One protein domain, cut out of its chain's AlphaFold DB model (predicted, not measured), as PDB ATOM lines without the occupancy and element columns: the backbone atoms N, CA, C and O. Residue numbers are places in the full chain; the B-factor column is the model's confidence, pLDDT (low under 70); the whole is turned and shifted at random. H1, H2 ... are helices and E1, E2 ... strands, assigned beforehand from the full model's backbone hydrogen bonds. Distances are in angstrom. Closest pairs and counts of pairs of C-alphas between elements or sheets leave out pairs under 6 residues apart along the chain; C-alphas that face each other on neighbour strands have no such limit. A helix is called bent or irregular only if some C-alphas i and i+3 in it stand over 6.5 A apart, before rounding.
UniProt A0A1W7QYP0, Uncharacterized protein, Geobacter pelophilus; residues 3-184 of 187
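This is residues 3 to 184 of the 187 residues of an uncharacterized protein of Geobacter pelophilus (UniProt A0A1W7QYP0). A head at one end, made of the small sheet E1 E3 E2, H1, H2 and long loops, is joined by the long helix H5 to an arm of helices at the other end. H4 and H5 make a helical hairpin beside H1 and H2; H5 runs on from the head, H6 folds back along its far part, and H7 runs outward again more loosely, its residues 178 to 183 sticking out with Gly 184. The 182 printed residues hold seven named helices and three named strands in the order E1 E2 H1 H2 E3 H3 H4 H5 H6 H7, and the class is mostly helix; the sheet, in the order E1 E3 E2, is mixed. The whole is compact, with a radius of gyration of the C-alphas of 18.0 A, yet elongated, spanning 61 by 36 by 29 A.

E1, residues 3 to 7, begins at C-alpha 3 (270.288, 166.921, 132.268), and E2 is residues 23 to 25. H1 is residues 28 to 33 and H2 residues 64 to 73, 14.1 A long. E3, residues 78 to 83, measures 16.9 A. H3 is residues 96 to 99, and H4, residues 101 to 118, is 25.7 A long. H5, residues 120 to 143, starts at C-alpha 120 (266.142, 164.310, 110.977) and measures 35.1 A; it is irregular, with C-alphas 121 and 124 7.8 A apart, and has a kink of 31 degrees near residue 127. H6 is residues 147 to 158, 16.1 A long. H7, residues 165 to 183, is 27.7 A long and ends at C-alpha 183 (220.078, 162.655, 115.989).

E1 and E3 are parallel, with N 5 and O 80 2.7 A apart; E3 and E2 are antiparallel, with N 24 and O 79 2.9 A apart. H2 only grazes this sheet, with its residues 69 to 73. The hub H5 touches H1 the same way at 6 degrees, a shallow tilt, closest at the C-alphas of Glu 32 and Ala 129, 4.9 A. H4 and H5 are a hairpin, closest at the C-alphas of Arg 116 and Arg 123, 6.2 A. H5 and H6 are another, closest at the C-alphas of Ala 138 and Ala 150, 4.5 A. H5, H6 and H7 form an up and down bundle, each running against the one before; H6 and H7 are close but not clearly touching, and H5 and H7 are near each other. H3 and H4 meet only through their link. Every O i to N i+4 pair is within hydrogen-bond range in H1, H2, H4 and H6, against 18 of 20 in H5 and 13 of 15 in H7; H3 is too short for one.

The C-alphas farthest apart, those of Ser 49 and Gly 184, are 63.1 A apart. The printed part has no cut. The links E1 to E2, H1 to H2 and E3 to H3 are long, and residues 90 to 95 stand free. Mean pLDDT of the printed part is 74.4; it is under 70 in residues 3 to 20, 33 to 40, 97 to 100 and 157 to 184.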
ATOM      1  N   VAL A   3     271.138 165.740 132.002       48.41
ATOM      2  CA  VAL A   3     270.288 166.921 132.268       48.41
ATOM      3  C   VAL A   3     269.360 166.609 133.437       48.41
ATOM      4  O   VAL A   3     268.801 165.516 133.495       48.41
ATOM      5  N   PHE A   4     269.200 167.539 134.372       39.41
ATOM      6  CA  PHE A   4     268.310 167.363 135.512       39.41
ATOM      7  C   PHE A   4     267.163 168.375 135.449       39.41
ATOM      8  O   PHE A   4     267.364 169.576 135.292       39.41
ATOM      9  N   PHE A   5     265.955 167.851 135.557       52.50
ATOM     10  CA  PHE A   5     264.698 168.554 135.719       52.50
ATOM     11  C   PHE A   5     264.327 168.533 137.196       52.50
ATOM     12  O   PHE A   5     264.806 167.690 137.946       52.50
ATOM     13  N   THR A   6     263.438 169.401 137.636       40.16
ATOM     14  CA  THR A   6     262.822 169.261 138.956       40.16
ATOM     15  C   THR A   6     261.346 168.994 138.749       40.16
ATOM     16  O   THR A   6     260.689 169.731 138.011       40.16
ATOM     17  N   SER A   7     260.828 167.922 139.343       39.12
ATOM     18  CA  SER A   7     259.389 167.666 139.310       39.12
ATOM     19  C   SER A   7     258.699 168.630 140.264       39.12
ATOM     20  O   SER A   7     259.130 168.772 141.403       39.12
ATOM     21  N   LEU A   8     257.596 169.235 139.819       40.09
ATOM     22  CA  LEU A   8     256.605 169.781 140.745       40.09
ATOM     23  C   LEU A   8     256.122 168.633 141.654       40.09
ATOM     24  O   LEU A   8     256.138 167.470 141.243       40.09
ATOM     25  N   ASP A   9     255.837 168.978 142.903       35.44
ATOM     26  CA  ASP A   9     255.672 168.094 144.057       35.44
ATOM     27  C   ASP A   9     254.805 166.829 143.869       35.44
ATOM     28  O   ASP A   9     253.970 166.699 142.978       35.44
ATOM     29  N   GLY A  10     254.983 165.881 144.794       35.47
ATOM     30  CA  GLY A  10     254.101 164.727 144.986       35.47
ATOM     31  C   GLY A  10     252.735 165.083 145.587       35.47
ATOM     32  O   GLY A  10     252.133 164.233 146.241       35.47
ATOM     33  N   SER A  11     252.246 166.316 145.413       32.16
ATOM     34  CA  SER A  11     250.871 166.653 145.764       32.16
ATOM     35  C   SER A  11     249.949 166.181 144.638       32.16
ATOM     36  O   SER A  11     250.204 166.403 143.453       32.16
ATOM     37  N   GLU A  12     248.839 165.528 144.979       32.38
ATOM     38  CA  GLU A  12     247.845 165.013 144.023       32.38
ATOM     39  C   GLU A  12     247.162 166.111 143.165       32.38
ATOM     40  O   GLU A  12     246.186 165.845 142.452       32.38
ATOM     41  N   HIS A  13     247.625 167.365 143.222       28.70
ATOM     42  CA  HIS A  13     246.907 168.541 142.735       28.70
ATOM     43  C   HIS A  13     247.608 169.362 141.653       28.70
ATOM     44  O   HIS A  13     246.969 170.245 141.081       28.70
ATOM     45  N   VAL A  14     248.826 169.013 141.229       34.34
ATOM     46  CA  VAL A  14     249.415 169.595 140.011       34.34
ATOM     47  C   VAL A  14     249.674 168.495 138.991       34.34
ATOM     48  O   VAL A  14     250.783 168.005 138.810       34.34
ATOM     49  N   ARG A  15     248.613 168.097 138.278       31.77
ATOM     50  CA  ARG A  15     248.728 167.248 137.084       31.77
ATOM     51  C   ARG A  15     249.466 168.018 135.985       31.77
ATOM     52  O   ARG A  15     248.839 168.579 135.090       31.77
ATOM     53  N   GLY A  16     250.796 168.026 136.032       35.53
ATOM     54  CA  GLY A  16     251.628 168.309 134.869       35.53
ATOM     55  C   GLY A  16     251.332 167.243 133.818       35.53
ATOM     56  O   GLY A  16     251.828 166.126 133.890       35.53
ATOM     57  N   SER A  17     250.453 167.545 132.868       36.50
ATOM     58  CA  SER A  17     249.915 166.592 131.892       36.50
ATOM     59  C   SER A  17     250.888 166.244 130.752       36.50
ATOM     60  O   SER A  17     250.439 166.013 129.630       36.50
ATOM     61  N   GLY A  18     252.203 166.262 130.987       50.06
ATOM     62  CA  GLY A  18     253.206 165.934 129.971       50.06
ATOM     63  C   GLY A  18     253.617 164.467 130.034       50.06
ATOM     64  O   GLY A  18     253.950 163.938 131.091       50.06
ATOM     65  N   GLY A  19     253.587 163.797 128.885       57.72
ATOM     66  CA  GLY A  19     253.815 162.354 128.766       57.72
ATOM     67  C   GLY A  19     255.285 161.922 128.742       57.72
ATOM     68  O   GLY A  19     255.544 160.739 128.553       57.72
ATOM     69  N   ALA A  20     256.247 162.844 128.887       67.56
ATOM     70  CA  ALA A  20     257.672 162.534 128.710       67.56
ATOM     71  C   ALA A  20     258.240 161.644 129.836       67.56
ATOM     72  O   ALA A  20     259.180 160.882 129.604       67.56
ATOM     73  N   GLY A  21     257.652 161.705 131.035       72.38
ATOM     74  CA  GLY A  21     258.101 160.965 132.217       72.38
ATOM     75  C   GLY A  21     259.158 161.706 133.047       72.38
ATOM     76  O   GLY A  21     259.439 162.881 132.817       72.38
ATOM     77  N   ARG A  22     259.722 161.016 134.048       79.00
ATOM     78  CA  ARG A  22     260.679 161.579 135.024       79.00
ATOM     79  C   ARG A  22     262.149 161.412 134.631       79.00
ATOM     80  O   ARG A  22     263.010 162.013 135.257       79.00
ATOM     81  N   SER A  23     262.450 160.585 133.638       84.38
ATOM     82  CA  SER A  23     263.800 160.374 133.116       84.38
ATOM     83  C   SER A  23     263.758 159.765 131.719       84.38
ATOM     84  O   SER A  23     262.751 159.186 131.296       84.38
ATOM     85  N   GLY A  24     264.866 159.878 130.993       86.88
ATOM     86  CA  GLY A  24     264.973 159.338 129.649       86.88
ATOM     87  C   GLY A  24     266.365 159.452 129.047       86.88
ATOM     88  O   GLY A  24     267.302 159.971 129.652       86.88
ATOM     89  N   VAL A  25     266.470 158.927 127.830       89.81
ATOM     90  CA  VAL A  25     267.643 159.024 126.962       89.81
ATOM     91  C   VAL A  25     267.174 159.602 125.637       89.81
ATOM     92  O   VAL A  25     266.123 159.203 125.129       89.81
ATOM     93  N   GLY A  26     267.938 160.554 125.118       91.88
ATOM     94  CA  GLY A  26     267.600 161.326 123.939       91.88
ATOM     95  C   GLY A  26     266.413 162.263 124.149       91.88
ATOM     96  O   GLY A  26     265.621 162.161 125.098       91.88
ATOM     97  N   ALA A  27     266.273 163.198 123.219       92.00
ATOM     98  CA  ALA A  27     265.200 164.179 123.232       92.00
ATOM     99  C   ALA A  27     263.873 163.637 122.667       92.00
ATOM    100  O   ALA A  27     262.856 164.316 122.767       92.00
ATOM    101  N   GLY A  28     263.832 162.412 122.128       90.56
ATOM    102  CA  GLY A  28     262.626 161.847 121.504       90.56
ATOM    103  C   GLY A  28     261.398 161.872 122.424       90.56
ATOM    104  O   GLY A  28     260.363 162.434 122.072       90.56
ATOM    105  N   LYS A  29     261.540 161.399 123.670       84.25
ATOM    106  CA  LYS A  29     260.461 161.449 124.679       84.25
ATOM    107  C   LYS A  29     260.058 162.873 125.077       84.25
ATOM    108  O   LYS A  29     258.895 163.117 125.390       84.25
ATOM    109  N   ILE A  30     261.003 163.815 125.051       87.25
ATOM    110  CA  ILE A  30     260.752 165.243 125.306       87.25
ATOM    111  C   ILE A  30     259.928 165.842 124.161       87.25
ATOM    112  O   ILE A  30     259.049 166.673 124.395       87.25
ATOM    113  N   ILE A  31     260.174 165.389 122.929       87.94
ATOM    114  CA  ILE A  31     259.429 165.812 121.746       87.94
ATOM    115  C   ILE A  31     258.013 165.238 121.761       87.94
ATOM    116  O   ILE A  31     257.050 165.986 121.605       87.94
ATOM    117  N   GLU A  32     257.873 163.932 121.984       80.44
ATOM    118  CA  GLU A  32     256.575 163.250 121.999       80.44
ATOM    119  C   GLU A  32     255.677 163.724 123.146       80.44
ATOM    120  O   GLU A  32     254.488 163.975 122.947       80.44
ATOM    121  N   GLY A  33     256.239 163.829 124.352       69.56
ATOM    122  CA  GLY A  33     255.487 164.067 125.581       69.56
ATOM    123  C   GLY A  33     255.416 165.524 126.039       69.56
ATOM    124  O   GLY A  33     254.682 165.806 126.984       69.56
ATOM    125  N   GLY A  34     256.176 166.431 125.414       63.62
ATOM    126  CA  GLY A  34     256.439 167.784 125.924       63.62
ATOM    127  C   GLY A  34     255.938 168.935 125.053       63.62
ATOM    128  O   GLY A  34     256.395 170.066 125.223       63.62
ATOM    129  N   VAL A  35     255.020 168.681 124.119       63.72
ATOM    130  CA  VAL A  35     254.477 169.724 123.241       63.72
ATOM    131  C   VAL A  35     253.803 170.832 124.061       63.72
ATOM    132  O   VAL A  35     252.744 170.613 124.646       63.72
ATOM    133  N   GLY A  36     254.400 172.028 124.076       53.62
ATOM    134  CA  GLY A  36     253.895 173.182 124.835       53.62
ATOM    135  C   GLY A  36     254.608 173.473 126.162       53.62
ATOM    136  O   GLY A  36     254.037 174.177 126.987       53.62
ATOM    137  N   SER A  37     255.842 172.984 126.334       56.94
ATOM    138  CA  SER A  37     256.721 173.199 127.496       56.94
ATOM    139  C   SER A  37     256.230 172.513 128.782       56.94
ATOM    140  O   SER A  37     255.567 173.088 129.641       56.94
ATOM    141  N   PHE A  38     256.567 171.222 128.896       59.44
ATOM    142  CA  PHE A  38     256.451 170.422 130.127       59.44
ATOM    143  C   PHE A  38     257.545 170.762 131.153       59.44
ATOM    144  O   PHE A  38     257.374 170.541 132.349       59.44
ATOM    145  N   PHE A  39     258.663 171.312 130.680       65.75
ATOM    146  CA  PHE A  39     259.821 171.635 131.492       65.75
ATOM    147  C   PHE A  39     259.989 173.146 131.529       65.75
ATOM    148  O   PHE A  39     260.446 173.753 130.564       65.75
ATOM    149  N   MET A  40     259.602 173.752 132.643       69.88
ATOM    150  CA  MET A  40     259.751 175.189 132.806       69.88
ATOM    151  C   MET A  40     261.232 175.554 132.819       69.88
ATOM    152  O   MET A  40     261.981 175.035 133.646       69.88
ATOM    153  N   GLY A  41     261.641 176.499 131.966       73.75
ATOM    154  CA  GLY A  41     263.019 177.007 131.934       73.75
ATOM    155  C   GLY A  41     263.562 177.423 133.309       73.75
ATOM    156  O   GLY A  41     264.748 177.275 133.580       73.75
ATOM    157  N   THR A  42     262.679 177.867 134.209       78.88
ATOM    158  CA  THR A  42     262.980 178.278 135.590       78.88
ATOM    159  C   THR A  42     263.557 177.162 136.467       78.88
ATOM    160  O   THR A  42     264.113 177.451 137.520       78.88
ATOM    161  N   SER A  43     263.422 175.896 136.073       79.38
ATOM    162  CA  SER A  43     263.762 174.752 136.920       79.38
ATOM    163  C   SER A  43     264.650 173.721 136.210       79.38
ATOM    164  O   SER A  43     264.632 172.528 136.526       79.38
ATOM    165  N   LEU A  44     265.396 174.180 135.202       84.81
ATOM    166  CA  LEU A  44     266.297 173.370 134.393       84.81
ATOM    167  C   LEU A  44     267.738 173.482 134.874       84.81
ATOM    168  O   LEU A  44     268.249 174.581 135.076       84.81
ATOM    169  N   MET A  45     268.426 172.345 134.941       87.25
ATOM    170  CA  MET A  45     269.873 172.299 135.114       87.25
ATOM    171  C   MET A  45     270.507 171.382 134.073       87.25
ATOM    172  O   MET A  45     270.055 170.262 133.826       87.25
ATOM    173  N   TRP A  46     271.609 171.830 133.485       90.94
ATOM    174  CA  TRP A  46     272.391 171.049 132.534       90.94
ATOM    175  C   TRP A  46     273.884 171.266 132.763       90.94
ATOM    176  O   TRP A  46     274.312 172.173 133.476       90.94
ATOM    177  N   ARG A  47     274.705 170.400 132.169       91.56
ATOM    178  CA  ARG A  47     276.161 170.564 132.207       91.56
ATOM    179  C   ARG A  47     276.562 171.715 131.297       91.56
ATOM    180  O   ARG A  47     276.138 171.736 130.153       91.56
ATOM    181  N   ALA A  48     277.450 172.599 131.743       92.00
ATOM    182  CA  ALA A  48     277.924 173.708 130.908       92.00
ATOM    183  C   ALA A  48     278.475 173.233 129.546       92.00
ATOM    184  O   ALA A  48     278.168 173.835 128.522       92.00
ATOM    185  N   SER A  49     279.175 172.091 129.527       91.88
ATOM    186  CA  SER A  49     279.718 171.445 128.318       91.88
ATOM    187  C   SER A  49     278.666 170.994 127.299       91.88
ATOM    188  O   SER A  49     279.011 170.579 126.201       91.88
ATOM    189  N   ALA A  50     277.395 170.999 127.685       91.00
ATOM    190  CA  ALA A  50     276.262 170.635 126.852       91.00
ATOM    191  C   ALA A  50     275.584 171.809 126.162       91.00
ATOM    192  O   ALA A  50     274.631 171.615 125.412       91.00
ATOM    193  N   THR A  51     275.975 173.025 126.531       92.88
ATOM    194  CA  THR A  51     275.297 174.224 126.066       92.88
ATOM    195  C   THR A  51     275.460 174.307 124.547       92.88
ATOM    196  O   THR A  51     276.599 174.320 124.074       92.88
ATOM    197  N   PRO A  52     274.358 174.361 123.778       90.69
ATOM    198  CA  PRO A  52     274.424 174.492 122.333       90.69
ATOM    199  C   PRO A  52     275.217 175.745 121.939       90.69
ATOM    200  O   PRO A  52     275.040 176.797 122.569       90.69
ATOM    201  N   PRO A  53     276.063 175.681 120.896       88.19
ATOM    202  CA  PRO A  53     276.712 176.868 120.355       88.19
ATOM    203  C   PRO A  53     275.662 177.923 119.978       88.19
ATOM    204  O   PRO A  53     274.770 177.657 119.175       88.19
ATOM    205  N   GLY A  54     275.753 179.114 120.576       88.25
ATOM    206  CA  GLY A  54     274.790 180.203 120.368       88.25
ATOM    207  C   GLY A  54     273.623 180.260 121.364       88.25
ATOM    208  O   GLY A  54     272.862 181.221 121.331       88.25
ATOM    209  N   GLY A  55     273.504 179.304 122.291       91.50
ATOM    210  CA  GLY A  55     272.503 179.352 123.358       91.50
ATOM    211  C   GLY A  55     271.067 179.164 122.855       91.50
ATOM    212  O   GLY A  55     270.781 178.232 122.108       91.50
ATOM    213  N   PHE A  56     270.146 180.021 123.305       91.50
ATOM    214  CA  PHE A  56     268.739 179.974 122.895       91.50
ATOM    215  C   PHE A  56     268.542 180.460 121.453       91.50
ATOM    216  O   PHE A  56     269.086 181.487 121.047       91.50
ATOM    217  N   ASP A  57     267.679 179.774 120.702       90.88
ATOM    218  CA  ASP A  57     267.300 180.199 119.353       90.88
ATOM    219  C   ASP A  57     266.334 181.394 119.402       90.88
ATOM    220  O   ASP A  57     265.143 181.253 119.688       90.88
ATOM    221  N   THR A  58     266.840 182.586 119.087       90.62
ATOM    222  CA  THR A  58     266.078 183.847 119.133       90.62
ATOM    223  C   THR A  58     264.947 183.926 118.105       90.62
ATOM    224  O   THR A  58     264.079 184.793 118.212       90.62
ATOM    225  N   ARG A  59     264.899 183.011 117.127       89.50
ATOM    226  CA  ARG A  59     263.812 182.919 116.137       89.50
ATOM    227  C   ARG A  59     262.554 182.255 116.705       89.50
ATOM    228  O   ARG A  59     261.512 182.291 116.052       89.50
ATOM    229  N   ILE A  60     262.648 181.643 117.889       88.88
ATOM    230  CA  ILE A  60     261.583 180.869 118.542       88.88
ATOM    231  C   ILE A  60     261.277 181.502 119.915       88.88
ATOM    232  O   ILE A  60     261.716 180.994 120.939       88.88
ATOM    233  N   PRO A  61     260.576 182.646 119.979       84.94
ATOM    234  CA  PRO A  61     260.453 183.411 121.221       84.94
ATOM    235  C   PRO A  61     259.554 182.784 122.299       84.94
ATOM    236  O   PRO A  61     259.732 183.107 123.471       84.94
ATOM    237  N   ILE A  62     258.583 181.935 121.949       84.12
ATOM    238  CA  ILE A  62     257.624 181.359 122.909       84.12
ATOM    239  C   ILE A  62     258.070 179.980 123.405       84.12
ATOM    240  O   ILE A  62     257.912 179.674 124.581       84.12
ATOM    241  N   SER A  63     258.608 179.152 122.514       84.81
ATOM    242  CA  SER A  63     259.023 177.764 122.770       84.81
ATOM    243  C   SER A  63     260.547 177.579 122.767       84.81
ATOM    244  O   SER A  63     261.048 176.480 122.508       84.81
ATOM    245  N   SER A  64     261.291 178.660 123.029       87.56
ATOM    246  CA  SER A  64     262.760 178.678 123.082       87.56
ATOM    247  C   SER A  64     263.310 177.723 124.132       87.56
ATOM    248  O   SER A  64     264.294 177.040 123.868       87.56
ATOM    249  N   ASP A  65     262.671 177.649 125.299       86.81
ATOM    250  CA  ASP A  65     263.031 176.752 126.395       86.81
ATOM    251  C   ASP A  65     262.959 175.282 125.972       86.81
ATOM    252  O   ASP A  65     263.928 174.536 126.107       86.81
ATOM    253  N   TRP A  66     261.847 174.884 125.366       88.06
ATOM    254  CA  TRP A  66     261.620 173.536 124.871       88.06
ATOM    255  C   TRP A  66     262.612 173.161 123.767       88.06
ATOM    256  O   TRP A  66     263.204 172.080 123.810       88.06
ATOM    257  N   LYS A  67     262.855 174.068 122.814       90.19
ATOM    258  CA  LYS A  67     263.866 173.871 121.767       90.19
ATOM    259  C   LYS A  67     265.268 173.720 122.360       90.19
ATOM    260  O   LYS A  67     265.983 172.797 121.987       90.19
ATOM    261  N   PHE A  68     265.632 174.581 123.303       91.06
ATOM    262  CA  PHE A  68     266.933 174.551 123.956       91.06
ATOM    263  C   PHE A  68     267.156 173.247 124.730       91.06
ATOM    264  O   PHE A  68     268.229 172.660 124.637       91.06
ATOM    265  N   ILE A  69     266.139 172.728 125.427       90.19
ATOM    266  CA  ILE A  69     266.220 171.416 126.086       90.19
ATOM    267  C   ILE A  69     266.505 170.307 125.072       90.19
ATOM    268  O   ILE A  69     267.333 169.439 125.339       90.19
ATOM    269  N   ILE A  70     265.827 170.318 123.921       91.94
ATOM    270  CA  ILE A  70     266.063 169.329 122.863       91.94
ATOM    271  C   ILE A  70     267.506 169.413 122.365       91.94
ATOM    272  O   ILE A  70     268.129 168.373 122.175       91.94
ATOM    273  N   ASP A  71     268.047 170.620 122.219       93.06
ATOM    274  CA  ASP A  71     269.419 170.827 121.752       93.06
ATOM    275  C   ASP A  71     270.454 170.366 122.779       93.06
ATOM    276  O   ASP A  71     271.424 169.698 122.425       93.06
ATOM    277  N   VAL A  72     270.220 170.675 124.056       93.25
ATOM    278  CA  VAL A  72     271.049 170.226 125.180       93.25
ATOM    279  C   VAL A  72     271.030 168.698 125.279       93.25
ATOM    280  O   VAL A  72     272.074 168.074 125.439       93.25
ATOM    281  N   VAL A  73     269.854 168.067 125.214       92.44
ATOM    282  CA  VAL A  73     269.725 166.608 125.357       92.44
ATOM    283  C   VAL A  73     270.216 165.877 124.103       92.44
ATOM    284  O   VAL A  73     270.847 164.831 124.217       92.44
ATOM    285  N   GLY A  74     269.946 166.397 122.910       92.56
ATOM    286  CA  GLY A  74     270.352 165.777 121.652       92.56
ATOM    287  C   GLY A  74     269.784 164.366 121.454       92.56
ATOM    288  O   GLY A  74     268.707 164.023 121.949       92.56
ATOM    289  N   LEU A  75     270.506 163.540 120.694       92.25
ATOM    290  CA  LEU A  75     270.071 162.189 120.313       92.25
ATOM    291  C   LEU A  75     270.219 161.167 121.449       92.25
ATOM    292  O   LEU A  75     269.387 160.273 121.576       92.25
ATOM    293  N   ASP A  76     271.250 161.307 122.274       92.44
ATOM    294  CA  ASP A  76     271.721 160.292 123.224       92.44
ATOM    295  C   ASP A  76     271.953 160.842 124.643       92.44
ATOM    296  O   ASP A  76     272.335 160.106 125.558       92.44
ATOM    297  N   GLY A  77     271.702 162.133 124.873       92.12
ATOM    298  CA  GLY A  77     271.800 162.729 126.196       92.12
ATOM    299  C   GLY A  77     270.809 162.095 127.161       92.12
ATOM    300  O   GLY A  77     269.647 161.845 126.853       92.12
ATOM    301  N   VAL A  78     271.281 161.831 128.368       90.69
ATOM    302  CA  VAL A  78     270.471 161.294 129.453       90.69
ATOM    303  C   VAL A  78     269.861 162.456 130.205       90.69
ATOM    304  O   VAL A  78     270.490 163.501 130.388       90.69
ATOM    305  N   TRP A  79     268.652 162.266 130.693       89.94
ATOM    306  CA  TRP A  79     267.987 163.255 131.507       89.94
ATOM    307  C   TRP A  79     267.148 162.615 132.609       89.94
ATOM    308  O   TRP A  79     266.776 161.444 132.526       89.94
ATOM    309  N   GLY A  80     266.877 163.366 133.670       85.75
ATOM    310  CA  GLY A  80     266.167 162.875 134.850       85.75
ATOM    311  C   GLY A  80     265.586 164.003 135.680       85.75
ATOM    312  O   GLY A  80     265.921 165.151 135.442       85.75
ATOM    313  N   ALA A  81     264.729 163.687 136.643       82.06
ATOM    314  CA  ALA A  81     264.158 164.648 137.572       82.06
ATOM    315  C   ALA A  81     264.748 164.481 138.981       82.06
ATOM    316  O   ALA A  81     264.995 163.357 139.417       82.06
ATOM    317  N   VAL A  82     264.938 165.592 139.685       82.12
ATOM    318  CA  VAL A  82     265.230 165.661 141.117       82.12
ATOM    319  C   VAL A  82     263.919 165.930 141.851       82.12
ATOM    320  O   VAL A  82     263.124 166.776 141.429       82.12
ATOM    321  N   ASP A  83     263.681 165.176 142.920       78.69
ATOM    322  CA  ASP A  83     262.495 165.317 143.760       78.69
ATOM    323  C   ASP A  83     262.572 166.558 144.639       78.69
ATOM    324  O   ASP A  83     263.515 166.709 145.406       78.69
ATOM    325  N   GLY A  84     261.554 167.413 144.556       76.38
ATOM    326  CA  GLY A  84     261.410 168.575 145.426       76.38
ATOM    327  C   GLY A  84     260.953 169.827 144.687       76.38
ATOM    328  O   GLY A  84     260.967 169.903 143.459       76.38
ATOM    329  N   VAL A  85     260.559 170.836 145.461       81.06
ATOM    330  CA  VAL A  85     260.174 172.150 144.939       81.06
ATOM    331  C   VAL A  85     261.382 173.075 145.013       81.06
ATOM    332  O   VAL A  85     261.764 173.522 146.090       81.06
ATOM    333  N   TYR A  86     261.976 173.362 143.857       80.25
ATOM    334  CA  TYR A  86     263.195 174.179 143.759       80.25
ATOM    335  C   TYR A  86     262.991 175.505 143.024       80.25
ATOM    336  O   TYR A  86     263.913 176.310 142.926       80.25
ATOM    337  N   ALA A  87     261.787 175.743 142.505       79.88
ATOM    338  CA  ALA A  87     261.435 176.972 141.815       79.88
ATOM    339  C   ALA A  87     259.977 177.341 142.096       79.88
ATOM    340  O   ALA A  87     259.096 176.483 142.116       79.88
ATOM    341  N   LEU A  88     259.727 178.639 142.257       80.88
ATOM    342  CA  LEU A  88     258.395 179.229 142.298       80.88
ATOM    343  C   LEU A  88     258.327 180.280 141.195       80.88
ATOM    344  O   LEU A  88     259.175 181.169 141.131       80.88
ATOM    345  N   TYR A  89     257.328 180.182 140.323       77.75
ATOM    346  CA  TYR A  89     257.120 181.157 139.258       77.75
ATOM    347  C   TYR A  89     255.824 181.931 139.493       77.75
ATOM    348  O   TYR A  89     254.826 181.397 139.976       77.75
ATOM    349  N   ARG A  90     255.842 183.221 139.153       81.81
ATOM    350  CA  ARG A  90     254.677 184.092 139.295       81.81
ATOM    351  C   ARG A  90     253.751 183.919 138.095       81.81
ATOM    352  O   ARG A  90     254.184 184.030 136.952       81.81
ATOM    353  N   ILE A  91     252.465 183.719 138.364       80.94
ATOM    354  CA  ILE A  91     251.411 183.768 137.349       80.94
ATOM    355  C   ILE A  91     250.779 185.161 137.366       80.94
ATOM    356  O   ILE A  91     250.406 185.650 138.429       80.94
ATOM    357  N   HIS A  92     250.652 185.798 136.204       82.19
ATOM    358  CA  HIS A  92     249.960 187.075 136.037       82.19
ATOM    359  C   HIS A  92     248.973 187.029 134.849       82.19
ATOM    360  O   HIS A  92     249.047 186.132 134.004       82.19
ATOM    361  N   PRO A  93     248.007 187.967 134.753       81.00
ATOM    362  CA  PRO A  93     246.953 187.903 133.732       81.00
ATOM    363  C   PRO A  93     247.479 187.913 132.290       81.00
ATOM    364  O   PRO A  93     246.894 187.288 131.408       81.00
ATOM    365  N   GLN A  94     248.610 188.583 132.060       81.00
ATOM    366  CA  GLN A  94     249.277 188.711 130.761       81.00
ATOM    367  C   GLN A  94     250.267 187.575 130.464       81.00
ATOM    368  O   GLN A  94     251.082 187.697 129.550       81.00
ATOM    369  N   ASN A  95     250.215 186.472 131.215       76.88
ATOM    370  CA  ASN A  95     251.011 185.290 130.921       76.88
ATOM    371  C   ASN A  95     250.799 184.818 129.481       76.88
ATOM    372  O   ASN A  95     249.707 184.896 128.908       76.88
ATOM    373  N   ILE A  96     251.845 184.252 128.886       71.25
ATOM    374  CA  ILE A  96     251.752 183.772 127.507       71.25
ATOM    375  C   ILE A  96     250.722 182.642 127.363       71.25
ATOM    376  O   ILE A  96     249.970 182.599 126.386       71.25
ATOM    377  N   SER A  97     250.609 181.802 128.397       67.00
ATOM    378  CA  SER A  97     249.647 180.704 128.496       67.00
ATOM    379  C   SER A  97     248.187 181.166 128.584       67.00
ATOM    380  O   SER A  97     247.294 180.426 128.164       67.00
ATOM    381  N   SER A  98     247.919 182.386 129.064       66.75
ATOM    382  CA  SER A  98     246.567 182.958 129.138       66.75
ATOM    383  C   SER A  98     246.189 183.784 127.905       66.75
ATOM    384  O   SER A  98     245.006 183.845 127.572       66.75
ATOM    385  N   THR A  99     247.155 184.377 127.196       62.41
ATOM    386  CA  THR A  99     246.880 185.437 126.204       62.41
ATOM    387  C   THR A  99     247.142 185.076 124.740       62.41
ATOM    388  O   THR A  99     246.584 185.729 123.861       62.41
ATOM    389  N   LYS A 100     247.955 184.053 124.429       66.19
ATOM    390  CA  LYS A 100     248.477 183.842 123.058       66.19
ATOM    391  C   LYS A 100     248.347 182.409 122.522       66.19
ATOM    392  O   LYS A 100     249.252 181.918 121.852       66.19
ATOM    393  N   ARG A 101     247.222 181.722 122.768       71.38
ATOM    394  CA  ARG A 101     247.038 180.303 122.366       71.38
ATOM    395  C   ARG A 101     247.300 180.029 120.881       71.38
ATOM    396  O   ARG A 101     248.025 179.089 120.568       71.38
ATOM    397  N   ASP A 102     246.760 180.846 119.980       76.12
ATOM    398  CA  ASP A 102     246.947 180.630 118.538       76.12
ATOM    399  C   ASP A 102     248.396 180.893 118.107       76.12
ATOM    400  O   ASP A 102     248.958 180.130 117.319       76.12
ATOM    401  N   SER A 103     249.039 181.920 118.669       80.75
ATOM    402  CA  SER A 103     250.454 182.211 118.411       80.75
ATOM    403  C   SER A 103     251.366 181.092 118.919       80.75
ATOM    404  O   SER A 103     252.290 180.715 118.207       80.75
ATOM    405  N   ILE A 104     251.069 180.512 120.090       81.56
ATOM    406  CA  ILE A 104     251.788 179.350 120.636       81.56
ATOM    407  C   ILE A 104     251.700 178.167 119.670       81.56
ATOM    408  O   ILE A 104     252.717 177.559 119.346       81.56
ATOM    409  N   ILE A 105     250.498 177.847 119.176       82.19
ATOM    410  CA  ILE A 105     250.300 176.733 118.236       82.19
ATOM    411  C   ILE A 105     251.093 176.969 116.947       82.19
ATOM    412  O   ILE A 105     251.818 176.081 116.497       82.19
ATOM    413  N   MET A 106     250.969 178.158 116.354       85.12
ATOM    414  CA  MET A 106     251.641 178.477 115.094       85.12
ATOM    415  C   MET A 106     253.160 178.481 115.243       85.12
ATOM    416  O   MET A 106     253.853 177.978 114.357       85.12
ATOM    417  N   GLU A 107     253.689 178.995 116.352       87.94
ATOM    418  CA  GLU A 107     255.122 178.937 116.616       87.94
ATOM    419  C   GLU A 107     255.592 177.503 116.861       87.94
ATOM    420  O   GLU A 107     256.553 177.084 116.232       87.94
ATOM    421  N   THR A 108     254.874 176.709 117.659       87.12
ATOM    422  CA  THR A 108     255.236 175.301 117.907       87.12
ATOM    423  C   THR A 108     255.334 174.513 116.594       87.12
ATOM    424  O   THR A 108     256.265 173.733 116.390       87.12
ATOM    425  N   LEU A 109     254.416 174.755 115.650       87.38
ATOM    426  CA  LEU A 109     254.473 174.147 114.317       87.38
ATOM    427  C   LEU A 109     255.692 174.611 113.502       87.38
ATOM    428  O   LEU A 109     256.256 173.802 112.764       87.38
ATOM    429  N   ARG A 110     256.125 175.873 113.633       89.44
ATOM    430  CA  ARG A 110     257.387 176.357 113.039       89.44
ATOM    431  C   ARG A 110     258.596 175.709 113.709       89.44
ATOM    432  O   ARG A 110     259.495 175.260 113.003       89.44
ATOM    433  N   THR A 111     258.588 175.564 115.031       90.88
ATOM    434  CA  THR A 111     259.633 174.870 115.795       90.88
ATOM    435  C   THR A 111     259.825 173.437 115.304       90.88
ATOM    436  O   THR A 111     260.960 173.007 115.119       90.88
ATOM    437  N   PHE A 112     258.752 172.717 114.958       90.38
ATOM    438  CA  PHE A 112     258.879 171.392 114.336       90.38
ATOM    439  C   PHE A 112     259.596 171.412 112.982       90.38
ATOM    440  O   PHE A 112     260.296 170.456 112.659       90.38
ATOM    441  N   VAL A 113     259.432 172.468 112.176       90.94
ATOM    442  CA  VAL A 113     260.147 172.594 110.896       90.94
ATOM    443  C   VAL A 113     261.648 172.718 111.144       90.94
ATOM    444  O   VAL A 113     262.413 171.993 110.508       90.94
ATOM    445  N   TYR A 114     262.055 173.555 112.103       91.06
ATOM    446  CA  TYR A 114     263.460 173.700 112.500       91.06
ATOM    447  C   TYR A 114     264.033 172.399 113.065       91.06
ATOM    448  O   TYR A 114     265.077 171.933 112.614       91.06
ATOM    449  N   LEU A 115     263.316 171.764 113.996       91.88
ATOM    450  CA  LEU A 115     263.725 170.493 114.593       91.88
ATOM    451  C   LEU A 115     263.866 169.384 113.552       91.88
ATOM    452  O   LEU A 115     264.809 168.611 113.616       91.88
ATOM    453  N   ARG A 116     262.979 169.328 112.553       92.50
ATOM    454  CA  ARG A 116     263.066 168.334 111.478       92.50
ATOM    455  C   ARG A 116     264.290 168.538 110.584       92.50
ATOM    456  O   ARG A 116     264.799 167.563 110.044       92.50
ATOM    457  N   GLN A 117     264.722 169.785 110.390       91.94
ATOM    458  CA  GLN A 117     265.926 170.102 109.620       91.94
ATOM    459  C   GLN A 117     267.199 169.775 110.409       91.94
ATOM    460  O   GLN A 117     268.120 169.194 109.848       91.94
ATOM    461  N   GLN A 118     267.237 170.121 111.697       91.38
ATOM    462  CA  GLN A 118     268.420 169.940 112.546       91.38
ATOM    463  C   GLN A 118     268.584 168.506 113.059       91.38
ATOM    464  O   GLN A 118     269.699 168.000 113.122       91.38
ATOM    465  N   TYR A 119     267.477 167.833 113.370       93.50
ATOM    466  CA  TYR A 119     267.451 166.471 113.898       93.50
ATOM    467  C   TYR A 119     266.530 165.575 113.058       93.50
ATOM    468  O   TYR A 119     265.443 165.195 113.510       93.50
ATOM    469  N   PRO A 120     266.945 165.181 111.837       94.69
ATOM    470  CA  PRO A 120     266.142 164.310 110.977       94.69
ATOM    471  C   PRO A 120     265.752 162.978 111.635       94.69
ATOM    472  O   PRO A 120     264.711 162.412 111.297       94.69
ATOM    473  N   ALA A 121     266.555 162.506 112.595       95.12
ATOM    474  CA  ALA A 121     266.294 161.297 113.371       95.12
ATOM    475  C   ALA A 121     264.975 161.358 114.164       95.12
ATOM    476  O   ALA A 121     264.319 160.335 114.305       95.12
ATOM    477  N   PHE A 122     264.523 162.545 114.591       93.62
ATOM    478  CA  PHE A 122     263.283 162.709 115.363       93.62
ATOM    479  C   PHE A 122     262.018 162.836 114.502       93.62
ATOM    480  O   PHE A 122     260.989 163.361 114.938       93.62
ATOM    481  N   ARG A 123     262.061 162.411 113.234       91.00
ATOM    482  CA  ARG A 123     260.930 162.565 112.304       91.00
ATOM    483  C   ARG A 123     259.661 161.869 112.806       91.00
ATOM    484  O   ARG A 123     258.567 162.400 112.602       91.00
ATOM    485  N   SER A 124     259.781 160.693 113.416       88.25
ATOM    486  CA  SER A 124     258.659 159.944 114.001       88.25
ATOM    487  C   SER A 124     258.013 160.704 115.156       88.25
ATOM    488  O   SER A 124     256.804 160.934 115.156       88.25
ATOM    489  N   GLU A 125     258.837 161.165 116.084       89.00
ATOM    490  CA  GLU A 125     258.479 161.843 117.321       89.00
ATOM    491  C   GLU A 125     257.807 163.179 117.011       89.00
ATOM    492  O   GLU A 125     256.722 163.473 117.509       89.00
ATOM    493  N   LEU A 126     258.375 163.949 116.076       89.31
ATOM    494  CA  LEU A 126     257.790 165.199 115.586       89.31
ATOM    495  C   LEU A 126     256.435 164.977 114.903       89.31
ATOM    496  O   LEU A 126     255.530 165.807 115.020       89.31
ATOM    497  N   ASN A 127     256.248 163.858 114.199       85.50
ATOM    498  CA  ASN A 127     254.951 163.524 113.609       85.50
ATOM    499  C   ASN A 127     253.904 163.189 114.675       85.50
ATOM    500  O   ASN A 127     252.750 163.605 114.535       85.50
ATOM    501  N   LEU A 128     254.284 162.461 115.725       83.06
ATOM    502  CA  LEU A 128     253.404 162.148 116.852       83.06
ATOM    503  C   LEU A 128     253.031 163.413 117.632       83.06
ATOM    504  O   LEU A 128     251.843 163.685 117.813       83.06
ATOM    505  N   ALA A 129     254.019 164.238 117.972       83.19
ATOM    506  CA  ALA A 129     253.841 165.543 118.600       83.19
ATOM    507  C   ALA A 129     252.871 166.433 117.803       83.19
ATOM    508  O   ALA A 129     251.908 166.990 118.333       83.19
ATOM    509  N   ARG A 130     253.058 166.503 116.480       84.75
ATOM    510  CA  ARG A 130     252.180 167.252 115.575       84.75
ATOM    511  C   ARG A 130     250.747 166.740 115.572       84.75
ATOM    512  O   ARG A 130     249.816 167.547 115.557       84.75
ATOM    513  N   ARG A 131     250.548 165.423 115.598       80.56
ATOM    514  CA  ARG A 131     249.209 164.826 115.687       80.56
ATOM    515  C   ARG A 131     248.503 165.218 116.984       80.56
ATOM    516  O   ARG A 131     247.318 165.547 116.935       80.56
ATOM    517  N   GLU A 132     249.220 165.254 118.103       79.12
ATOM    518  CA  GLU A 132     248.675 165.677 119.398       79.12
ATOM    519  C   GLU A 132     248.226 167.148 119.381       79.12
ATOM    520  O   GLU A 132     247.106 167.440 119.805       79.12
ATOM    521  N   ILE A 133     248.997 168.068 118.781       81.06
ATOM    522  CA  ILE A 133     248.555 169.469 118.594       81.06
ATOM    523  C   ILE A 133     247.244 169.528 117.820       81.06
ATOM    524  O   ILE A 133     246.273 170.133 118.274       81.06
ATOM    525  N   PHE A 134     247.199 168.903 116.642       80.69
ATOM    526  CA  PHE A 134     246.014 168.962 115.790       80.69
ATOM    527  C   PHE A 134     244.793 168.331 116.459       80.69
ATOM    528  O   PHE A 134     243.686 168.856 116.329       80.69
ATOM    529  N   TYR A 135     244.986 167.248 117.212       79.88
ATOM    530  CA  TYR A 135     243.936 166.646 118.024       79.88
ATOM    531  C   TYR A 135     243.392 167.628 119.070       79.88
ATOM    532  O   TYR A 135     242.176 167.826 119.146       79.88
ATOM    533  N   ASN A 136     244.269 168.296 119.823       78.31
ATOM    534  CA  ASN A 136     243.872 169.254 120.856       78.31
ATOM    535  C   ASN A 136     243.171 170.485 120.272       78.31
ATOM    536  O   ASN A 136     242.111 170.878 120.762       78.31
ATOM    537  N   VAL A 137     243.672 171.028 119.161       81.38
ATOM    538  CA  VAL A 137     243.015 172.122 118.424       81.38
ATOM    539  C   VAL A 137     241.623 171.709 117.949       81.38
ATOM    540  O   VAL A 137     240.645 172.436 118.134       81.38
ATOM    541  N   ALA A 138     241.495 170.519 117.365       81.81
ATOM    542  CA  ALA A 138     240.214 170.036 116.875       81.81
ATOM    543  C   ALA A 138     239.213 169.775 118.016       81.81
ATOM    544  O   ALA A 138     238.029 170.085 117.872       81.81
ATOM    545  N   LYS A 139     239.685 169.275 119.166       80.31
ATOM    546  CA  LYS A 139     238.894 169.115 120.395       80.31
ATOM    547  C   LYS A 139     238.387 170.459 120.920       80.31
ATOM    548  O   LYS A 139     237.222 170.544 121.297       80.31
ATOM    549  N   VAL A 140     239.210 171.509 120.903       80.88
ATOM    550  CA  VAL A 140     238.790 172.872 121.276       80.88
ATOM    551  C   VAL A 140     237.698 173.380 120.334       80.88
ATOM    552  O   VAL A 140     236.641 173.798 120.804       80.88
ATOM    553  N   TYR A 141     237.886 173.271 119.013       82.31
ATOM    554  CA  TYR A 141     236.841 173.655 118.057       82.31
ATOM    555  C   TYR A 141     235.546 172.872 118.256       82.31
ATOM    556  O   TYR A 141     234.466 173.447 118.152       82.31
ATOM    557  N   TYR A 142     235.640 171.577 118.553       77.62
ATOM    558  CA  TYR A 142     234.472 170.748 118.827       77.62
ATOM    559  C   TYR A 142     233.721 171.216 120.082       77.62
ATOM    560  O   TYR A 142     232.507 171.389 120.025       77.62
ATOM    561  N   ARG A 143     234.434 171.477 121.188       77.75
ATOM    562  CA  ARG A 143     233.845 171.988 122.443       77.75
ATOM    563  C   ARG A 143     233.157 173.342 122.265       77.75
ATOM    564  O   ARG A 143     232.149 173.586 122.912       77.75
ATOM    565  N   ASN A 144     233.667 174.175 121.363       79.81
ATOM    566  CA  ASN A 144     233.111 175.493 121.046       79.81
ATOM    567  C   ASN A 144     232.069 175.456 119.911       79.81
ATOM    568  O   ASN A 144     231.840 176.469 119.255       79.81
ATOM    569  N   ASN A 145     231.488 174.288 119.609       85.00
ATOM    570  CA  ASN A 145     230.488 174.087 118.552       85.00
ATOM    571  C   ASN A 145     230.929 174.510 117.130       85.00
ATOM    572  O   ASN A 145     230.124 174.598 116.205       85.00
ATOM    573  N   CYS A 146     232.229 174.702 116.899       81.81
ATOM    574  CA  CYS A 146     232.808 175.085 115.611       81.81
ATOM    575  C   CYS A 146     233.047 173.852 114.719       81.81
ATOM    576  O   CYS A 146     234.169 173.585 114.272       81.81
ATOM    577  N   PHE A 147     232.002 173.067 114.452       80.06
ATOM    578  CA  PHE A 147     232.123 171.729 113.858       80.06
ATOM    579  C   PHE A 147     232.778 171.709 112.474       80.06
ATOM    580  O   PHE A 147     233.564 170.808 112.178       80.06
ATOM    581  N   GLY A 148     232.514 172.715 111.635       78.94
ATOM    582  CA  GLY A 148     233.151 172.834 110.321       78.94
ATOM    583  C   GLY A 148     234.673 173.008 110.414       78.94
ATOM    584  O   GLY A 148     235.417 172.420 109.625       78.94
ATOM    585  N   ARG A 149     235.154 173.765 111.412       80.88
ATOM    586  CA  ARG A 149     236.591 173.931 111.692       80.88
ATOM    587  C   ARG A 149     237.178 172.656 112.288       80.88
ATOM    588  O   ARG A 149     238.168 172.159 111.757       80.88
ATOM    589  N   ALA A 150     236.514 172.065 113.285       78.69
ATOM    590  CA  ALA A 150     236.928 170.790 113.872       78.69
ATOM    591  C   ALA A 150     237.102 169.703 112.794       78.69
ATOM    592  O   ALA A 150     238.141 169.049 112.728       78.69
ATOM    593  N   ARG A 151     236.134 169.564 111.876       77.12
ATOM    594  CA  ARG A 151     236.182 168.578 110.786       77.12
ATOM    595  C   ARG A 151     237.350 168.801 109.827       77.12
ATOM    596  O   ARG A 151     237.961 167.822 109.403       77.12
ATOM    597  N   ARG A 152     237.665 170.053 109.472       79.94
ATOM    598  CA  ARG A 152     238.820 170.366 108.610       79.94
ATOM    599  C   ARG A 152     240.130 169.931 109.261       79.94
ATOM    600  O   ARG A 152     240.912 169.235 108.619       79.94
ATOM    601  N   VAL A 153     240.315 170.254 110.539       79.44
ATOM    602  CA  VAL A 153     241.522 169.875 111.289       79.44
ATOM    603  C   VAL A 153     241.633 168.352 111.437       79.44
ATOM    604  O   VAL A 153     242.698 167.787 111.203       79.44
ATOM    605  N   PHE A 154     240.529 167.648 111.712       73.56
ATOM    606  CA  PHE A 154     240.541 166.181 111.790       73.56
ATOM    607  C   PHE A 154     240.845 165.488 110.461       73.56
ATOM    608  O   PHE A 154     241.487 164.440 110.458       73.56
ATOM    609  N   ARG A 155     240.414 166.038 109.320       71.62
ATOM    610  CA  ARG A 155     240.810 165.486 108.014       71.62
ATOM    611  C   ARG A 155     242.306 165.629 107.773       71.62
ATOM    612  O   ARG A 155     242.917 164.679 107.303       71.62
ATOM    613  N   ALA A 156     242.884 166.774 108.137       71.50
ATOM    614  CA  ALA A 156     244.329 166.975 108.063       71.50
ATOM    615  C   ALA A 156     245.093 165.983 108.964       71.50
ATOM    616  O   ALA A 156     246.151 165.503 108.576       71.50
ATOM    617  N   LEU A 157     244.525 165.612 110.121       69.19
ATOM    618  CA  LEU A 157     245.064 164.569 111.001       69.19
ATOM    619  C   LEU A 157     245.024 163.173 110.340       69.19
ATOM    620  O   LEU A 157     246.023 162.458 110.343       69.19
ATOM    621  N   LEU A 158     243.877 162.798 109.764       60.94
ATOM    622  CA  LEU A 158     243.618 161.476 109.172       60.94
ATOM    623  C   LEU A 158     244.304 161.242 107.817       60.94
ATOM    624  O   LEU A 158     244.553 160.094 107.470       60.94
ATOM    625  N   GLY A 159     244.614 162.302 107.065       56.94
ATOM    626  CA  GLY A 159     245.381 162.223 105.814       56.94
ATOM    627  C   GLY A 159     246.880 161.968 106.012       56.94
ATOM    628  O   GLY A 159     247.624 161.943 105.040       56.94
ATOM    629  N   THR A 160     247.337 161.803 107.260       53.41
ATOM    630  CA  THR A 160     248.715 161.419 107.585       53.41
ATOM    631  C   THR A 160     248.715 159.956 108.018       53.41
ATOM    632  O   THR A 160     248.304 159.642 109.133       53.41
ATOM    633  N   GLU A 161     249.126 159.049 107.136       43.84
ATOM    634  CA  GLU A 161     249.119 157.599 107.375       43.84
ATOM    635  C   GLU A 161     249.819 157.213 108.688       43.84
ATOM    636  O   GLU A 161     250.908 157.692 109.013       43.84
ATOM    637  N   GLY A 162     249.169 156.372 109.493       45.16
ATOM    638  CA  GLY A 162     249.739 155.834 110.725       45.16
ATOM    639  C   GLY A 162     248.770 154.902 111.445       45.16
ATOM    640  O   GLY A 162     247.772 155.348 112.012       45.16
ATOM    641  N   SER A 163     249.072 153.608 111.425       43.81
ATOM    642  CA  SER A 163     248.465 152.580 112.270       43.81
ATOM    643  C   SER A 163     248.925 152.762 113.726       43.81
ATOM    644  O   SER A 163     250.106 152.951 113.996       43.81
ATOM    645  N   GLY A 164     247.987 152.766 114.679       53.16
ATOM    646  CA  GLY A 164     248.271 152.928 116.114       53.16
ATOM    647  C   GLY A 164     247.064 153.415 116.928       53.16
ATOM    648  O   GLY A 164     245.980 153.623 116.376       53.16
ATOM    649  N   SER A 165     247.246 153.643 118.237       50.34
ATOM    650  CA  SER A 165     246.208 154.119 119.189       50.34
ATOM    651  C   SER A 165     245.511 155.423 118.752       50.34
ATOM    652  O   SER A 165     244.349 155.689 119.069       50.34
ATOM    653  N   TRP A 166     246.185 156.211 117.917       50.00
ATOM    654  CA  TRP A 166     245.659 157.399 117.249       50.00
ATOM    655  C   TRP A 166     244.500 157.110 116.292       50.00
ATOM    656  O   TRP A 166     243.547 157.891 116.223       50.00
ATOM    657  N   GLY A 167     244.518 155.951 115.629       50.91
ATOM    658  CA  GLY A 167     243.396 155.451 114.843       50.91
ATOM    659  C   GLY A 167     242.148 155.232 115.701       50.91
ATOM    660  O   GLY A 167     241.047 155.524 115.245       50.91
ATOM    661  N   GLN A 168     242.294 154.806 116.962       50.69
ATOM    662  CA  GLN A 168     241.171 154.663 117.898       50.69
ATOM    663  C   GLN A 168     240.646 156.028 118.366       50.69
ATOM    664  O   GLN A 168     239.443 156.268 118.261       50.69
ATOM    665  N   LYS A 169     241.518 156.969 118.770       55.03
ATOM    666  CA  LYS A 169     241.108 158.348 119.129       55.03
ATOM    667  C   LYS A 169     240.367 159.047 117.976       55.03
ATOM    668  O   LYS A 169     239.335 159.685 118.189       55.03
ATOM    669  N   ALA A 170     240.848 158.891 116.743       52.97
ATOM    670  CA  ALA A 170     240.210 159.463 115.561       52.97
ATOM    671  C   ALA A 170     238.906 158.735 115.169       52.97
ATOM    672  O   ALA A 170     237.960 159.380 114.711       52.97
ATOM    673  N   ARG A 171     238.808 157.415 115.398       55.94
ATOM    674  CA  ARG A 171     237.561 156.639 115.247       55.94
ATOM    675  C   ARG A 171     236.488 157.079 116.242       55.94
ATOM    676  O   ARG A 171     235.348 157.236 115.817       55.94
ATOM    677  N   VAL A 172     236.837 157.345 117.505       56.91
ATOM    678  CA  VAL A 172     235.902 157.863 118.526       56.91
ATOM    679  C   VAL A 172     235.290 159.189 118.073       56.91
ATOM    680  O   VAL A 172     234.076 159.361 118.106       56.91
ATOM    681  N   LEU A 173     236.092 160.106 117.535       56.28
ATOM    682  CA  LEU A 173     235.572 161.375 117.020       56.28
ATOM    683  C   LEU A 173     234.792 161.228 115.709       56.28
ATOM    684  O   LEU A 173     233.743 161.854 115.554       56.28
ATOM    685  N   LYS A 174     235.225 160.355 114.789       54.19
ATOM    686  CA  LYS A 174     234.441 159.994 113.593       54.19
ATOM    687  C   LYS A 174     233.072 159.413 113.979       54.19
ATOM    688  O   LYS A 174     232.080 159.721 113.320       54.19
ATOM    689  N   TYR A 175     233.010 158.624 115.052       53.44
ATOM    690  CA  TYR A 175     231.779 158.085 115.629       53.44
ATOM    691  C   TYR A 175     230.897 159.193 116.227       53.44
ATOM    692  O   TYR A 175     229.722 159.268 115.875       53.44
ATOM    693  N   LEU A 176     231.458 160.131 116.999       56.84
ATOM    694  CA  LEU A 176     230.723 161.291 117.537       56.84
ATOM    695  C   LEU A 176     230.088 162.161 116.435       56.84
ATOM    696  O   LEU A 176     228.943 162.594 116.566       56.84
ATOM    697  N   PHE A 177     230.782 162.369 115.309       59.06
ATOM    698  CA  PHE A 177     230.206 163.059 114.146       59.06
ATOM    699  C   PHE A 177     229.121 162.232 113.427       59.06
ATOM    700  O   PHE A 177     228.184 162.809 112.875       59.06
ATOM    701  N   LYS A 178     229.226 160.895 113.421       56.59
ATOM    702  CA  LYS A 178     228.242 159.989 112.802       56.59
ATOM    703  C   LYS A 178     226.954 159.889 113.624       56.59
ATOM    704  O   LYS A 178     225.878 159.916 113.032       56.59
ATOM    705  N   CYS A 179     227.046 159.818 114.954       49.25
ATOM    706  CA  CYS A 179     225.877 159.755 115.833       49.25
ATOM    707  C   CYS A 179     225.036 161.031 115.748       49.25
ATOM    708  O   CYS A 179     223.830 160.940 115.574       49.25
ATOM    709  N   ARG A 180     225.659 162.216 115.711       54.12
ATOM    710  CA  ARG A 180     224.916 163.483 115.601       54.12
ATOM    711  C   ARG A 180     224.188 163.658 114.264       54.12
ATOM    712  O   ARG A 180     223.132 164.271 114.219       54.12
ATOM    713  N   ARG A 181     224.699 163.061 113.181       53.16
ATOM    714  CA  ARG A 181     224.002 163.030 111.882       53.16
ATOM    715  C   ARG A 181     222.723 162.181 111.918       53.16
ATOM    716  O   ARG A 181     221.858 162.377 111.077       53.16
ATOM    717  N   ARG A 182     222.616 161.250 112.875       50.66
ATOM    718  CA  ARG A 182     221.423 160.425 113.126       50.66
ATOM    719  C   ARG A 182     220.452 161.053 114.134       50.66
ATOM    720  O   ARG A 182     219.298 160.657 114.141       50.66
ATOM    721  N   SER A 183     220.896 162.016 114.945       48.00
ATOM    722  CA  SER A 183     220.078 162.655 115.989       48.00
ATOM    723  C   SER A 183     219.231 163.849 115.525       48.00
ATOM    724  O   SER A 183     218.387 164.288 116.291       48.00
ATOM    725  N   GLY A 184     219.421 164.372 114.305       48.22
ATOM    726  CA  GLY A 184     218.625 165.498 113.785       48.22
ATOM    727  C   GLY A 184     218.884 166.864 114.459       48.22
ATOM    728  O   GLY A 184     219.431 166.945 115.554       48.22
TER     729      GLY A 184